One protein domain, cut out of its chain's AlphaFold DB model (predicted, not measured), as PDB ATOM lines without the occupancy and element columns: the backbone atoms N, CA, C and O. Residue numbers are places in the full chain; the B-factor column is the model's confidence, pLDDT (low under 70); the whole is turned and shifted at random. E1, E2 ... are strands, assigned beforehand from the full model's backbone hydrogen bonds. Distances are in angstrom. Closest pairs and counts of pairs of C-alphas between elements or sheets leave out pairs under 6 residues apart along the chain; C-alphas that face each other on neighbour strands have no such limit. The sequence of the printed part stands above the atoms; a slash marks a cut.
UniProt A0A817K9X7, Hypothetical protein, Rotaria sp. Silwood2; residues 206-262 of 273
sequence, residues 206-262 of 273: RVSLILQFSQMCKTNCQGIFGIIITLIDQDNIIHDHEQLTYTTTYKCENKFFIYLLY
ATOM      1  N   ARG A 206     151.372 196.999 147.907       83.62
ATOM      2  CA  ARG A 206     151.243 196.359 149.212       83.62
ATOM      3  C   ARG A 206     152.094 195.107 149.309       83.62
ATOM      4  O   ARG A 206     152.261 194.396 148.317       83.62
ATOM      5  N   VAL A 207     152.537 194.816 150.520       86.44
ATOM      6  CA  VAL A 207     153.058 193.513 150.915       86.44
ATOM      7  C   VAL A 207     151.962 192.807 151.701       86.44
ATOM      8  O   VAL A 207     151.446 193.346 152.678       86.44
ATOM      9  N   SER A 208     151.582 191.616 151.247       88.12
ATOM     10  CA  SER A 208     150.606 190.772 151.935       88.12
ATOM     11  C   SER A 208     151.348 189.680 152.694       88.12
ATOM     12  O   SER A 208     152.107 188.922 152.090       88.12
ATOM     13  N   LEU A 209     151.106 189.579 153.995       86.38
ATOM     14  CA  LEU A 209     151.699 188.581 154.872       86.38
ATOM     15  C   LEU A 209     150.593 187.717 155.481       86.38
ATOM     16  O   LEU A 209     149.578 188.231 155.946       86.38
ATOM     17  N   ILE A 210     150.798 186.401 155.480       88.69
ATOM     18  CA  ILE A 210     149.923 185.450 156.167       88.69
ATOM     19  C   ILE A 210     150.741 184.804 157.276       88.69
ATOM     20  O   ILE A 210     151.689 184.075 156.991       88.69
ATOM     21  N   LEU A 211     150.377 185.070 158.529       83.81
ATOM     22  CA  LEU A 211     151.018 184.457 159.691       83.81
ATOM     23  C   LEU A 211     150.122 183.377 160.277       83.81
ATOM     24  O   LEU A 211     148.932 183.594 160.496       83.81
ATOM     25  N   GLN A 212     150.708 182.221 160.564       84.12
ATOM     26  CA  GLN A 212     150.066 181.152 161.313       84.12
ATOM     27  C   GLN A 212     150.994 180.760 162.455       84.12
ATOM     28  O   GLN A 212     152.145 180.393 162.228       84.12
ATOM     29  N   PHE A 213     150.494 180.845 163.682       79.88
ATOM     30  CA  PHE A 213     151.256 180.452 164.860       79.88
ATOM     31  C   PHE A 213     151.004 178.975 165.147       79.88
ATOM     32  O   PHE A 213     149.860 178.545 165.229       79.88
ATOM     33  N   SER A 214     152.068 178.194 165.311       73.50
ATOM     34  CA  SER A 214     151.987 176.801 165.751       73.50
ATOM     35  C   SER A 214     152.370 176.686 167.223       73.50
ATOM     36  O   SER A 214     153.364 177.273 167.657       73.50
ATOM     37  N   GLN A 215     151.624 175.895 167.991       67.12
ATOM     38  CA  GLN A 215     151.968 175.602 169.381       67.12
ATOM     39  C   GLN A 215     153.251 174.760 169.453       67.12
ATOM     40  O   GLN A 215     153.282 173.637 168.960       67.12
ATOM     41  N   MET A 216     154.294 175.269 170.118       62.53
ATOM     42  CA  MET A 216     155.507 174.489 170.433       62.53
ATOM     43  C   MET A 216     155.523 173.928 171.868       62.53
ATOM     44  O   MET A 216     156.428 173.183 172.233       62.53
ATOM     45  N   CYS A 217     154.525 174.258 172.695       66.75
ATOM     46  CA  CYS A 217     154.464 173.841 174.096       66.75
ATOM     47  C   CYS A 217     153.628 172.579 174.329       66.75
ATOM     48  O   CYS A 217     152.517 172.474 173.812       66.75
ATOM     49  N   LYS A 218     154.096 171.687 175.211       61.59
ATOM     50  CA  LYS A 218     153.402 170.434 175.556       61.59
ATOM     51  C   LYS A 218     152.342 170.557 176.671       61.59
ATOM     52  O   LYS A 218     151.396 169.782 176.641       61.59
ATOM     53  N   THR A 219     152.425 171.523 177.597       59.75
ATOM     54  CA  THR A 219     151.418 171.728 178.669       59.75
ATOM     55  C   THR A 219     151.304 173.203 179.103       59.75
ATOM     56  O   THR A 219     152.312 173.875 179.281       59.75
ATOM     57  N   ASN A 220     150.069 173.707 179.264       58.00
ATOM     58  CA  ASN A 220     149.688 174.985 179.906       58.00
ATOM     59  C   ASN A 220     150.409 176.287 179.484       58.00
ATOM     60  O   ASN A 220     150.486 177.226 180.273       58.00
ATOM     61  N   CYS A 221     150.877 176.417 178.240       62.56
ATOM     62  CA  CYS A 221     151.337 177.718 177.740       62.56
ATOM     63  C   CYS A 221     150.137 178.620 177.422       62.56
ATOM     64  O   CYS A 221     149.602 178.576 176.317       62.56
ATOM     65  N   GLN A 222     149.716 179.421 178.401       70.81
ATOM     66  CA  GLN A 222     148.894 180.607 178.177       70.81
ATOM     67  C   GLN A 222     149.816 181.826 178.169       70.81
ATOM     68  O   GLN A 222     150.384 182.192 179.194       70.81
ATOM     69  N   GLY A 223     149.999 182.422 176.996       73.00
ATOM     70  CA  GLY A 223     150.789 183.627 176.798       73.00
ATOM     71  C   GLY A 223     150.041 184.624 175.923       73.00
ATOM     72  O   GLY A 223     149.312 184.242 175.004       73.00
ATOM     73  N   ILE A 224     150.235 185.902 176.230       81.31
ATOM     74  CA  ILE A 224     149.788 187.022 175.404       81.31
ATOM     75  C   ILE A 224     151.040 187.627 174.776       81.31
ATOM     76  O   ILE A 224     151.972 188.005 175.481       81.31
ATOM     77  N   PHE A 225     151.055 187.707 173.451       81.38
ATOM     78  CA  PHE A 225     152.161 188.234 172.665       81.38
ATOM     79  C   PHE A 225     151.711 189.505 171.953       81.38
ATOM     80  O   PHE A 225     150.722 189.486 171.223       81.38
ATOM     81  N   GLY A 226     152.449 190.597 172.138       85.88
ATOM     82  CA  GLY A 226     152.357 191.769 171.272       85.88
ATOM     83  C   GLY A 226     153.324 191.600 170.106       85.88
ATOM     84  O   GLY A 226     154.523 191.441 170.324       85.88
ATOM     85  N   ILE A 227     152.810 191.601 168.882       83.19
ATOM     86  CA  ILE A 227     153.594 191.389 167.666       83.19
ATOM     87  C   ILE A 227     153.493 192.655 166.828       83.19
ATOM     88  O   ILE A 227     152.396 193.076 166.471       83.19
ATOM     89  N   ILE A 228     154.645 193.253 166.530       89.81
ATOM     90  CA  ILE A 228     154.760 194.443 165.688       89.81
ATOM     91  C   ILE A 228     155.456 194.024 164.401       89.81
ATOM     92  O   ILE A 228     156.557 193.473 164.432       89.81
ATOM     93  N   ILE A 229     154.811 194.272 163.270       89.50
ATOM     94  CA  ILE A 229     155.322 193.931 161.944       89.50
ATOM     95  C   ILE A 229     155.478 195.232 161.188       89.50
ATOM     96  O   ILE A 229     154.524 195.987 161.048       89.50
ATOM     97  N   THR A 230     156.686 195.494 160.706       90.88
ATOM     98  CA  THR A 230     157.027 196.768 160.072       90.88
ATOM     99  C   THR A 230     157.520 196.520 158.655       90.88
ATOM    100  O   THR A 230     158.372 195.659 158.432       90.88
ATOM    101  N   LEU A 231     156.995 197.280 157.694       90.06
ATOM    102  CA  LEU A 231     157.521 197.341 156.335       90.06
ATOM    103  C   LEU A 231     158.622 198.399 156.292       90.06
ATOM    104  O   LEU A 231     158.339 199.589 156.407       90.06
ATOM    105  N   ILE A 232     159.866 197.959 156.127       91.56
ATOM    106  CA  ILE A 232     161.063 198.806 156.104       91.56
ATOM    107  C   ILE A 232     161.770 198.611 154.755       91.56
ATOM    108  O   ILE A 232     161.751 197.504 154.211       91.56
ATOM    109  N   ASP A 233     162.342 199.672 154.184       86.31
ATOM    110  CA  ASP A 233     163.168 199.586 152.970       86.31
ATOM    111  C   ASP A 233     164.676 199.454 153.259       86.31
ATOM    112  O   ASP A 233     165.103 199.301 154.401       86.31
ATOM    113  N   GLN A 234     165.489 199.467 152.196       87.06
ATOM    114  CA  GLN A 234     166.947 199.324 152.276       87.06
ATOM    115  C   GLN A 234     167.625 200.487 153.018       87.06
ATOM    116  O   GLN A 234     168.693 200.292 153.593       87.06
ATOM    117  N   ASP A 235     166.982 201.655 153.058       89.50
ATOM    118  CA  ASP A 235     167.477 202.864 153.722       89.50
ATOM    119  C   ASP A 235     166.973 202.970 155.177       89.50
ATOM    120  O   ASP A 235     167.125 204.006 155.825       89.50
ATOM    121  N   ASN A 236     166.383 201.894 155.717       87.31
ATOM    122  CA  ASN A 236     165.743 201.832 157.035       87.31
ATOM    123  C   ASN A 236     164.535 202.774 157.205       87.31
ATOM    124  O   ASN A 236     164.148 203.103 158.332       87.31
ATOM    125  N   ILE A 237     163.891 203.192 156.113       87.38
ATOM    126  CA  ILE A 237     162.677 204.005 156.178       87.38
ATOM    127  C   ILE A 237     161.481 203.088 156.423       87.38
ATOM    128  O   ILE A 237     161.186 202.171 155.654       87.38
ATOM    129  N   ILE A 238     160.749 203.371 157.498       88.12
ATOM    130  CA  ILE A 238     159.493 202.691 157.813       88.12
ATOM    131  C   ILE A 238     158.410 203.196 156.863       88.12
ATOM    132  O   ILE A 238     158.073 204.384 156.875       88.12
ATOM    133  N   HIS A 239     157.832 202.295 156.079       85.38
ATOM    134  CA  HIS A 239     156.701 202.564 155.199       85.38
ATOM    135  C   HIS A 239     155.366 202.344 155.909       85.38
ATOM    136  O   HIS A 239     154.493 203.203 155.853       85.38
ATOM    137  N   ASP A 240     155.224 201.246 156.638       88.12
ATOM    138  CA  ASP A 240     153.984 200.921 157.340       88.12
ATOM    139  C   ASP A 240     154.258 199.986 158.511       88.12
ATOM    140  O   ASP A 240     155.328 199.374 158.582       88.12
ATOM    141  N   HIS A 241     153.302 199.880 159.425       90.31
ATOM    142  CA  HIS A 241     153.395 198.981 160.562       90.31
ATOM    143  C   HIS A 241     152.018 198.462 160.964       90.31
ATOM    144  O   HIS A 241     151.041 199.201 160.964       90.31
ATOM    145  N   GLU A 242     151.974 197.195 161.358       86.56
ATOM    146  CA  GLU A 242     150.802 196.549 161.933       86.56
ATOM    147  C   GLU A 242     151.172 196.035 163.324       86.56
ATOM    148  O   GLU A 242     152.229 195.422 163.510       86.56
ATOM    149  N   GLN A 243     150.291 196.252 164.295       87.75
ATOM    150  CA  GLN A 243     150.421 195.676 165.626       87.75
ATOM    151  C   GLN A 243     149.246 194.744 165.898       87.75
ATOM    152  O   GLN A 243     148.089 195.146 165.813       87.75
ATOM    153  N   LEU A 244     149.548 193.507 166.284       83.31
ATOM    154  CA  LEU A 244     148.541 192.528 166.671       83.31
ATOM    155  C   LEU A 244     148.870 191.895 168.016       83.31
ATOM    156  O   LEU A 244     150.031 191.685 168.372       83.31
ATOM    157  N   THR A 245     147.816 191.564 168.749       81.94
ATOM    158  CA  THR A 245     147.907 190.810 169.994       81.94
ATOM    159  C   THR A 245     147.517 189.370 169.711       81.94
ATOM    160  O   THR A 245     146.386 189.092 169.310       81.94
ATOM    161  N   TYR A 246     148.451 188.447 169.918       79.62
ATOM    162  CA  TYR A 246     148.208 187.018 169.799       79.62
ATOM    163  C   TYR A 246     148.117 186.384 171.185       79.62
ATOM    164  O   TYR A 246     149.077 186.400 171.952       79.62
ATOM    165  N   THR A 247     146.970 185.784 171.483       76.25
ATOM    166  CA  THR A 247     146.784 184.964 172.681       76.25
ATOM    167  C   THR A 247     146.812 183.501 172.278       76.25
ATOM    168  O   THR A 247     146.056 183.073 171.401       76.25
ATOM    169  N   THR A 248     147.663 182.715 172.928       72.31
ATOM    170  CA  THR A 248     147.732 181.271 172.682       72.31
ATOM    171  C   THR A 248     146.422 180.604 173.088       72.31
ATOM    172  O   THR A 248     146.012 180.674 174.247       72.31
ATOM    173  N   THR A 249     145.785 179.916 172.146       65.94
ATOM    174  CA  THR A 249     144.636 179.043 172.409       65.94
ATOM    175  C   THR A 249     145.034 177.601 172.126       65.94
ATOM    176  O   THR A 249     145.939 177.365 171.333       65.94
ATOM    177  N   TYR A 250     144.341 176.625 172.723       59.12
ATOM    178  CA  TYR A 250     144.610 175.194 172.492       59.12
ATOM    179  C   TYR A 250     144.584 174.800 171.003       59.12
ATOM    180  O   TYR A 250     145.200 173.817 170.610       59.12
ATOM    181  N   LYS A 251     143.857 175.554 170.171       59.75
ATOM    182  CA  LYS A 251     143.678 175.230 168.757       59.75
ATOM    183  C   LYS A 251     144.654 175.943 167.821       59.75
ATOM    184  O   LYS A 251     144.839 175.447 166.725       59.75
ATOM    185  N   CYS A 252     145.297 177.058 168.205       64.12
ATOM    186  CA  CYS A 252     146.266 177.804 167.370       64.12
ATOM    187  C   CYS A 252     145.866 178.015 165.880       64.12
ATOM    188  O   CYS A 252     146.709 178.269 165.027       64.12
ATOM    189  N   GLU A 253     144.574 177.934 165.551       59.59
ATOM    190  CA  GLU A 253     144.062 177.819 164.174       59.59
ATOM    191  C   GLU A 253     143.978 179.171 163.442       59.59
ATOM    192  O   GLU A 253     143.669 179.226 162.250       59.59
ATOM    193  N   ASN A 254     144.270 180.276 164.129       67.56
ATOM    194  CA  ASN A 254     144.072 181.613 163.588       67.56
ATOM    195  C   ASN A 254     145.201 181.984 162.617       67.56
ATOM    196  O   ASN A 254     146.356 182.161 163.013       67.56
ATOM    197  N   LYS A 255     144.841 182.139 161.338       81.19
ATOM    198  CA  LYS A 255     145.684 182.782 160.325       81.19
ATOM    199  C   LYS A 255     145.452 184.287 160.356       81.19
ATOM    200  O   LYS A 255     144.314 184.740 160.252       81.19
ATOM    201  N   PHE A 256     146.528 185.053 160.452       82.00
ATOM    202  CA  PHE A 256     146.506 186.509 160.417       82.00
ATOM    203  C   PHE A 256     146.857 186.972 159.008       82.00
ATOM    204  O   PHE A 256     147.942 186.669 158.517       82.00
ATOM    205  N   PHE A 257     145.935 187.683 158.361       83.75
ATOM    206  CA  PHE A 257     146.136 188.283 157.044       83.75
ATOM    207  C   PHE A 257     146.474 189.756 157.226       83.75
ATOM    208  O   PHE A 257     145.629 190.533 157.664       83.75
ATOM    209  N   ILE A 258     147.703 190.127 156.897       84.25
ATOM    210  CA  ILE A 258     148.265 191.444 157.180       84.25
ATOM    211  C   ILE A 258     148.646 192.091 155.855       84.25
ATOM    212  O   ILE A 258     149.263 191.453 155.002       84.25
ATOM    213  N   TYR A 259     148.263 193.353 155.671       86.12
ATOM    214  CA  TYR A 259     148.510 194.105 154.444       86.12
ATOM    215  C   TYR A 259     149.245 195.397 154.783       86.12
ATOM    216  O   TYR A 259     148.634 196.318 155.310       86.12
ATOM    217  N   LEU A 260     150.530 195.468 154.444       84.81
ATOM    218  CA  LEU A 260     151.370 196.645 154.678       84.81
ATOM    219  C   LEU A 260     151.517 197.441 153.382       84.81
ATOM    220  O   LEU A 260     151.752 196.854 152.320       84.81
ATOM    221  N   LEU A 261     151.379 198.761 153.448       86.25
ATOM    222  CA  LEU A 261     151.356 199.654 152.285       86.25
ATOM    223  C   LEU A 261     152.642 200.487 152.172       86.25
ATOM    224  O   LEU A 261     153.181 200.966 153.157       86.25
ATOM    225  N   TYR A 262     153.127 200.747 150.959       83.06
ATOM    226  CA  TYR A 262     154.224 201.713 150.789       83.06
ATOM    227  C   TYR A 262     153.739 203.163 150.981       83.06
ATOM    228  O   TYR A 262     152.660 203.522 150.497       83.06
TER     229      TYR A 262
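Overview. This is residues 206 to 262 of the 273 residues of the protein "Hypothetical protein" of Rotaria sp. Silwood2 (UniProt A0A817K9X7). Two ribbons of two antiparallel strands each lie loosely one beside the other along a slim rod: E1 with E4 makes one ribbon, and the longer hairpin of E2 and E3 makes the other. They come nearest to each other towards the hairpin's turn, where E3 and E4 are closest at Asp 240 and Leu 260, while the links of residues 213 to 223 and 248 to 254 lie towards the other end of the rod. The printed part has 57 residues with no named helix and four named strands, E1, E2, E3 and E4 in that order along the chain, in two antiparallel sheets of order E1 - E4 and E2 - E3. The class is all strand, and strands hold 33 of the 57 printed residues. The whole is loose, with a radius of gyration of the C-alphas of 13.9 A, and its C-alphas span 43 by 17 by 15 A.

Arrangement. The printed part begins with E1, residues 206 to 212, whose neighbour strand is E4, residues 255 to 261. These two are antiparallel, with 161 degrees between their N-to-C directions. C-alphas that face each other are 206 and 261, 4.5 A apart, at one end of the pair and 212 and 255, 4.8 A apart, at the other. N 207 and O 260 are within hydrogen-bond range at 2.8 A, and so are N 256 and O 211 at 2.8 A. After a long link of 11 residues comes E2, residues 224 to 232, and after a tight link of 5 residues E3, residues 238 to 247. E2 and E3 are a hairpin, antiparallel with 164 degrees between their N-to-C directions. C-alphas 224 and 247 face each other at 4.5 A, and C-alphas 232 and 238 do so at 4.5 A. N 225 and O 246 are within hydrogen-bond range at 2.8 A, as are N 239 and O 231 at 2.8 A. Between the two sheets, E3 and E4 have 7 pairs of C-alphas within 8 A, and their closest C-alphas, those of Asp 240 and Leu 260, are 5.7 A apart. E2 and E4 have 3 such pairs, and the closest C-alphas are those of Leu 231 and Leu 260, at 6.4 A. E1 and E2 have 1 such pair, the C-alphas of Val 207 and Leu 231, at 8.0 A. E1 and E3 are apart.

Along the chain. E1 runs from C-alpha 206 at (151.243, 196.359, 149.212) to C-alpha 212 at (150.066, 181.152, 161.313), a length of 19.5 A. E2, from Ile 224 to Ile 232, measures 25.3 A from first to last C-alpha. E3, from Ile 238 to Thr 247, is the longest strand by residues, with 10 residues, and measures 26.4 A; it begins at C-alpha 238, at (159.493, 202.691, 157.813). E4, from Lys 255 to Leu 261, measures 19.5 A and ends at C-alpha 261, at (151.356, 199.654, 152.285).

Size, cuts and confidence. The outline is a rod, and the two C-alphas farthest apart, those of Thr 219 and Asp 235, are 43.0 A apart. The first and last printed C-alphas, those of Arg 206 and Tyr 262, are 6.3 A apart. The printed part has no cut. The link from E1 to E2 is long, and the link from E3 to E4, 7 residues, is short but not tight. The mean pLDDT of the printed part is 79.4; the model's confidence is low, under 70, in 13 residues, namely residues 215 to 221 and 249 to 254.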